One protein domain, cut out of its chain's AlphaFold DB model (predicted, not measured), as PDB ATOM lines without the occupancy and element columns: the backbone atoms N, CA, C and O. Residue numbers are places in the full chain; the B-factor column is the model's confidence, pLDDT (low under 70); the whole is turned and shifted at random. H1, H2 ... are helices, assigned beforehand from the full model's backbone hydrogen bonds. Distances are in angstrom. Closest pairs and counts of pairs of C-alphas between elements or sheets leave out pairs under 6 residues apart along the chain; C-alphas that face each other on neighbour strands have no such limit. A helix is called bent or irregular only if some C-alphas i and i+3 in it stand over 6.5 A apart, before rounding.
ATOM      1  N   PRO A  23       0.656  -9.495  38.408       81.00
ATOM      2  CA  PRO A  23      -0.568  -8.718  38.237       81.00
ATOM      3  C   PRO A  23      -0.335  -7.202  38.101       81.00
ATOM      4  O   PRO A  23       0.732  -6.668  38.424       81.00
ATOM      5  N   ILE A  24      -1.357  -6.502  37.588       71.19
ATOM      6  CA  ILE A  24      -1.314  -5.079  37.205       71.19
ATOM      7  C   ILE A  24      -0.621  -4.232  38.290       71.19
ATOM      8  O   ILE A  24      -1.067  -4.229  39.433       71.19
ATOM      9  N   ARG A  25       0.411  -3.469  37.872       78.50
ATOM     10  CA  ARG A  25       1.307  -2.537  38.618       78.50
ATOM     11  C   ARG A  25       2.734  -3.025  38.885       78.50
ATOM     12  O   ARG A  25       3.580  -2.188  39.188       78.50
ATOM     13  N   HIS A  26       3.048  -4.304  38.715       84.44
ATOM     14  CA  HIS A  26       4.413  -4.796  38.944       84.44
ATOM     15  C   HIS A  26       5.247  -4.882  37.662       84.44
ATOM     16  O   HIS A  26       4.731  -5.127  36.571       84.44
ATOM     17  N   LEU A  27       6.560  -4.666  37.796       85.56
ATOM     18  CA  LEU A  27       7.497  -4.869  36.693       85.56
ATOM     19  C   LEU A  27       7.677  -6.370  36.417       85.56
ATOM     20  O   LEU A  27       7.681  -7.162  37.363       85.56
ATOM     21  N   PRO A  28       7.875  -6.766  35.146       87.62
ATOM     22  CA  PRO A  28       8.284  -8.122  34.815       87.62
ATOM     23  C   PRO A  28       9.571  -8.522  35.546       87.62
ATOM     24  O   PRO A  28      10.490  -7.715  35.715       87.62
ATOM     25  N   LEU A  29       9.644  -9.788  35.940       89.62
ATOM     26  CA  LEU A  29      10.692 -10.344  36.795       89.62
ATOM     27  C   LEU A  29      11.252 -11.631  36.177       89.62
ATOM     28  O   LEU A  29      10.501 -12.422  35.604       89.62
ATOM     29  N   GLU A  30      12.555 -11.883  36.340       92.81
ATOM     30  CA  GLU A  30      13.129 -13.195  36.019       92.81
ATOM     31  C   GLU A  30      12.486 -14.282  36.897       92.81
ATOM     32  O   GLU A  30      12.629 -14.247  38.121       92.81
ATOM     33  N   ARG A  31      11.830 -15.282  36.290       93.00
ATOM     34  CA  ARG A  31      11.071 -16.334  37.000       93.00
ATOM     35  C   ARG A  31      11.899 -17.023  38.085       93.00
ATOM     36  O   ARG A  31      11.393 -17.306  39.165       93.00
ATOM     37  N   TRP A  32      13.194 -17.224  37.838       95.12
ATOM     38  CA  TRP A  32      14.123 -17.824  38.803       95.12
ATOM     39  C   TRP A  32      14.169 -17.110  40.166       95.12
ATOM     40  O   TRP A  32      14.470 -17.736  41.182       95.12
ATOM     41  N   LYS A  33      13.858 -15.811  40.207       94.25
ATOM     42  CA  LYS A  33      13.860 -15.015  41.436       94.25
ATOM     43  C   LYS A  33      12.590 -15.176  42.272       94.25
ATOM     44  O   LYS A  33      12.622 -14.829  43.445       94.25
ATOM     45  N   LEU A  34      11.496 -15.700  41.714       93.75
ATOM     46  CA  LEU A  34      10.211 -15.824  42.416       93.75
ATOM     47  C   LEU A  34      10.318 -16.510  43.792       93.75
ATOM     48  O   LEU A  34       9.864 -15.921  44.777       93.75
ATOM     49  N   PRO A  35      11.010 -17.662  43.930       93.62
ATOM     50  CA  PRO A  35      11.172 -18.308  45.231       93.62
ATOM     51  C   PRO A  35      11.949 -17.461  46.248       93.62
ATOM     52  O   PRO A  35      11.693 -17.574  47.441       93.62
ATOM     53  N   LEU A  36      12.864 -16.596  45.795       94.75
ATOM     54  CA  LEU A  36      13.652 -15.712  46.666       94.75
ATOM     55  C   LEU A  36      12.796 -14.590  47.283       94.75
ATOM     56  O   LEU A  36      13.149 -14.034  48.322       94.75
ATOM     57  N   TYR A  37      11.667 -14.268  46.649       92.94
ATOM     58  CA  TYR A  37      10.698 -13.277  47.119       92.94
ATOM     59  C   TYR A  37       9.467 -13.903  47.784       92.94
ATOM     60  O   TYR A  37       8.585 -13.169  48.219       92.94
ATOM     61  N   GLY A  38       9.384 -15.237  47.859       92.00
ATOM     62  CA  GLY A  38       8.181 -15.922  48.338       92.00
ATOM     63  C   GLY A  38       6.938 -15.599  47.502       92.00
ATOM     64  O   GLY A  38       5.841 -15.562  48.044       92.00
ATOM     65  N   LEU A  39       7.119 -15.316  46.208       91.81
ATOM     66  CA  LEU A  39       6.050 -14.919  45.296       91.81
ATOM     67  C   LEU A  39       5.699 -16.102  44.383       91.81
ATOM     68  O   LEU A  39       6.547 -16.495  43.579       91.81
ATOM     69  N   PRO A  40       4.496 -16.691  44.480       90.38
ATOM     70  CA  PRO A  40       4.040 -17.680  43.510       90.38
ATOM     71  C   PRO A  40       3.866 -17.061  42.117       90.38
ATOM     72  O   PRO A  40       3.636 -15.859  41.965       90.38
ATOM     73  N   GLU A  41       3.999 -17.874  41.070       89.25
ATOM     74  CA  GLU A  41       3.879 -17.381  39.698       89.25
ATOM     75  C   GLU A  41       2.443 -16.932  39.390       89.25
ATOM     76  O   GLU A  41       1.495 -17.684  39.584       89.25
ATOM     77  N   GLY A  42       2.294 -15.703  38.884       85.81
ATOM     78  CA  GLY A  42       0.992 -15.123  38.539       85.81
ATOM     79  C   GLY A  42       0.225 -14.513  39.716       85.81
ATOM     80  O   GLY A  42      -0.828 -13.917  39.499       85.81
ATOM     81  N   GLU A  43       0.754 -14.601  40.936       88.75
ATOM     82  CA  GLU A  43       0.123 -14.033  42.126       88.75
ATOM     83  C   GLU A  43       0.611 -12.610  42.438       88.75
ATOM     84  O   GLU A  43       1.671 -12.162  41.988       88.75
ATOM     85  N   SER A  44      -0.189 -11.884  43.221       87.94
ATOM     86  CA  SER A  44       0.173 -10.569  43.756       87.94
ATOM     87  C   SER A  44       0.935 -10.720  45.076       87.94
ATOM     88  O   SER A  44       0.566 -11.559  45.898       87.94
ATOM     89  N   PRO A  45       1.948  -9.879  45.352       88.62
ATOM     90  CA  PRO A  45       2.576  -9.849  46.666       88.62
ATOM     91  C   PRO A  45       1.571  -9.406  47.737       88.62
ATOM     92  O   PRO A  45       0.828  -8.444  47.539       88.62
ATOM     93  N   VAL A  46       1.608 -10.050  48.907       85.25
ATOM     94  CA  VAL A  46       0.687  -9.778  50.031       85.25
ATOM     95  C   VAL A  46       0.717  -8.308  50.467       85.25
ATOM     96  O   VAL A  46      -0.319  -7.724  50.760       85.25
ATOM     97  N   LEU A  47       1.900  -7.686  50.465       86.31
ATOM     98  CA  LEU A  47       2.088  -6.285  50.863       86.31
ATOM     99  C   LEU A  47       1.899  -5.287  49.707       86.31
ATOM    100  O   LEU A  47       2.242  -4.116  49.847       86.31
ATOM    101  N   GLY A  48       1.449  -5.739  48.532       89.06
ATOM    102  CA  GLY A  48       1.346  -4.894  47.336       89.06
ATOM    103  C   GLY A  48       2.697  -4.413  46.789       89.06
ATOM    104  O   GLY A  48       2.734  -3.592  45.878       89.06
ATOM    105  N   VAL A  49       3.815  -4.923  47.317       89.75
ATOM    106  CA  VAL A  49       5.177  -4.617  46.874       89.75
ATOM    107  C   VAL A  49       6.018  -5.890  46.846       89.75
ATOM    108  O   VAL A  49       5.929  -6.730  47.741       89.75
ATOM    109  N   ILE A  50       6.839  -6.045  45.805       90.38
ATOM    110  CA  ILE A  50       7.775  -7.167  45.687       90.38
ATOM    111  C   ILE A  50       9.059  -6.784  46.421       90.38
ATOM    112  O   ILE A  50       9.862  -6.003  45.911       90.38
ATOM    113  N   VAL A  51       9.244  -7.328  47.622       90.88
ATOM    114  CA  VAL A  51      10.431  -7.114  48.460       90.88
ATOM    115  C   VAL A  51      10.916  -8.436  49.053       90.88
ATOM    116  O   VAL A  51      10.110  -9.346  49.248       90.88
ATOM    117  N   PRO A  52      12.221  -8.587  49.341       91.81
ATOM    118  CA  PRO A  52      12.720  -9.752  50.061       91.81
ATOM    119  C   PRO A  52      12.059  -9.870  51.439       91.81
ATOM    120  O   PRO A  52      11.967  -8.890  52.172       91.81
ATOM    121  N   THR A  53      11.684 -11.085  51.836       90.69
ATOM    122  CA  THR A  53      11.140 -11.380  53.178       90.69
ATOM    123  C   THR A  53      12.231 -11.635  54.226       90.69
ATOM    124  O   THR A  53      11.958 -12.055  55.347       90.69
ATOM    125  N   ARG A  54      13.496 -11.408  53.859       92.19
ATOM    126  CA  ARG A  54      14.686 -11.642  54.683       92.19
ATOM    127  C   ARG A  54      15.734 -10.561  54.447       92.19
ATOM    128  O   ARG A  54      15.702  -9.917  53.398       92.19
ATOM    129  N   PRO A  55      16.702 -10.396  55.368       96.12
ATOM    130  CA  PRO A  55      17.815  -9.481  55.159       96.12
ATOM    131  C   PRO A  55      18.524  -9.748  53.829       96.12
ATOM    132  O   PRO A  55      18.710 -10.901  53.435       96.12
ATOM    133  N   VAL A  56      18.974  -8.682  53.167       95.12
ATOM    134  CA  VAL A  56      19.602  -8.740  51.836       95.12
ATOM    135  C   VAL A  56      20.785  -9.716  51.796       95.12
ATOM    136  O   VAL A  56      20.904 -10.510  50.866       95.12
ATOM    137  N   ALA A  57      21.620  -9.742  52.837       97.00
ATOM    138  CA  ALA A  57      22.717 -10.709  52.937       97.00
ATOM    139  C   ALA A  57      22.222 -12.170  52.954       97.00
ATOM    140  O   ALA A  57      22.835 -13.051  52.348       97.00
ATOM    141  N   GLY A  58      21.093 -12.428  53.618       97.44
ATOM    142  CA  GLY A  58      20.442 -13.738  53.636       97.44
ATOM    143  C   GLY A  58      19.889 -14.131  52.267       97.44
ATOM    144  O   GLY A  58      20.062 -15.275  51.852       97.44
ATOM    145  N   LEU A  59      19.302 -13.174  51.542       97.56
ATOM    146  CA  LEU A  59      18.818 -13.369  50.172       97.56
ATOM    147  C   LEU A  59      19.945 -13.827  49.236       97.56
ATOM    148  O   LEU A  59      19.802 -14.821  48.527       97.56
ATOM    149  N   TYR A  60      21.089 -13.136  49.257       96.88
ATOM    150  CA  TYR A  60      22.232 -13.503  48.418       96.88
ATOM    151  C   TYR A  60      22.830 -14.857  48.798       96.88
ATOM    152  O   TYR A  60      23.196 -15.630  47.914       96.88
ATOM    153  N   ARG A  61      22.892 -15.178  50.097       97.88
ATOM    154  CA  ARG A  61      23.372 -16.484  50.568       97.88
ATOM    155  C   ARG A  61      22.493 -17.625  50.062       97.88
ATOM    156  O   ARG A  61      23.015 -18.628  49.585       97.88
ATOM    157  N   GLU A  62      21.175 -17.469  50.133       97.38
ATOM    158  CA  GLU A  62      20.237 -18.452  49.591       97.38
ATOM    159  C   GLU A  62      20.364 -18.569  48.071       97.38
ATOM    160  O   GLU A  62      20.465 -19.678  47.551       97.38
ATOM    161  N   ALA A  63      20.387 -17.441  47.357       97.44
ATOM    162  CA  ALA A  63      20.547 -17.426  45.908       97.44
ATOM    163  C   ALA A  63      21.819 -18.178  45.486       97.44
ATOM    164  O   ALA A  63      21.780 -19.006  44.574       97.44
ATOM    165  N   TRP A  64      22.924 -17.950  46.200       97.62
ATOM    166  CA  TRP A  64      24.180 -18.659  45.988       97.62
ATOM    167  C   TRP A  64      24.057 -20.157  46.263       97.62
ATOM    168  O   TRP A  64      24.471 -20.969  45.436       97.62
ATOM    169  N   GLN A  65      23.435 -20.543  47.377       98.25
ATOM    170  CA  GLN A  65      23.237 -21.952  47.696       98.25
ATOM    171  C   GLN A  65      22.379 -22.656  46.639       98.25
ATOM    172  O   GLN A  65      22.749 -23.728  46.179       98.25
ATOM    173  N   ARG A  66      21.304 -22.025  46.149       97.19
ATOM    174  CA  ARG A  66      20.483 -22.581  45.061       97.19
ATOM    175  C   ARG A  66      21.305 -22.838  43.802       97.19
ATOM    176  O   ARG A  66      21.119 -23.876  43.174       97.19
ATOM    177  N   VAL A  67      22.206 -21.926  43.436       96.81
ATOM    178  CA  VAL A  67      23.121 -22.129  42.300       96.81
ATOM    179  C   VAL A  67      24.039 -23.325  42.553       96.81
ATOM    180  O   VAL A  67      24.154 -24.182  41.678       96.81
ATOM    181  N   ARG A  68      24.633 -23.423  43.751       98.25
ATOM    182  CA  ARG A  68      25.480 -24.561  44.147       98.25
ATOM    183  C   ARG A  68      24.731 -25.893  44.129       98.25
ATOM    184  O   ARG A  68      25.306 -26.898  43.733       98.25
ATOM    185  N   ASP A  69      23.446 -25.880  44.464       97.94
ATOM    186  CA  ASP A  69      22.567 -27.053  44.431       97.94
ATOM    187  C   ASP A  69      22.073 -27.398  43.012       97.94
ATOM    188  O   ASP A  69      21.148 -28.191  42.841       97.94
ATOM    189  N   GLY A  70      22.602 -26.749  41.969       96.25
ATOM    190  CA  GLY A  70      22.171 -26.965  40.588       96.25
ATOM    191  C   GLY A  70      20.799 -26.370  40.258       96.25
ATOM    192  O   GLY A  70      20.283 -26.579  39.164       96.25
ATOM    193  N   ARG A  71      20.211 -25.574  41.150       95.31
ATOM    194  CA  ARG A  71      18.956 -24.833  40.934       95.31
ATOM    195  C   ARG A  71      19.231 -23.396  40.506       95.31
ATOM    196  O   ARG A  71      18.522 -22.481  40.919       95.31
ATOM    197  N   GLY A  72      20.292 -23.187  39.729       95.12
ATOM    198  CA  GLY A  72      20.616 -21.892  39.138       95.12
ATOM    199  C   GLY A  72      19.652 -21.500  38.009       95.12
ATOM    200  O   GLY A  72      18.850 -22.330  37.572       95.12
ATOM    201  N   PRO A  73      19.725 -20.253  37.520       94.56
ATOM    202  CA  PRO A  73      18.952 -19.821  36.363       94.56
ATOM    203  C   PRO A  73      19.360 -20.631  35.130       94.56
ATOM    204  O   PRO A  73      20.552 -20.805  34.865       94.56
ATOM    205  N   ARG A  74      18.379 -21.132  34.381       91.44
ATOM    206  CA  ARG A  74      18.580 -21.995  33.212       91.44
ATOM    207  C   ARG A  74      17.579 -21.621  32.134       91.44
ATOM    208  O   ARG A  74      16.473 -21.197  32.448       91.44
TER     209      ARG A  74
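Overview. This is residues 23 to 74 of the 88 residues of an uncharacterized protein of Streptomyces sp. CCM_MD2014 (UniProt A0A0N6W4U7). This domain has little regular structure: a short helix, H1, sits near the middle, with the longer helix H2 at one end and a wide loop, residues 38 to 55, reaching out towards the other end before it comes back to H2. The printed part has 52 residues with two named helices, H1 then H2, and no named strand; the class is all helix, though the helices hold only 20 residues. It is only just compact, close to loose, with a radius of gyration of the C-alphas of 11.7 A and spans of 34 by 25 by 14 A.

Along the chain. H1, residues 31 to 37, begins at C-alpha 31 (11.071, -16.334, 37.000) and measures 10.6 A; it is irregular, with C-alphas 32 and 35 7.1 A apart. H2, residues 56 to 68, measures 18.5 A and ends at C-alpha 68 (25.480, -24.561, 44.147).

Arrangement. H1 and H2 form a helical hairpin and only just touch, with 3 pairs of C-alphas within 8 A; H2 touches with residues 59 to 63 alone. The closest C-alphas, Leu 36 and Leu 59, are 6.7 A apart. The helices run opposite ways at a steep tilt of 45 degrees. In H2 every O i to N i+4 pair is within hydrogen-bond range; in H1 1 of 3 is, beside 3 of 4 O i to N i+3 pairs.

Size, cuts and confidence. The two C-alphas farthest apart, Ile 24 and Arg 68, are 33.8 A apart. The link from H1 to H2 is long, 18 residues. The printed part has no cut, and no printed residue is under pLDDT 70.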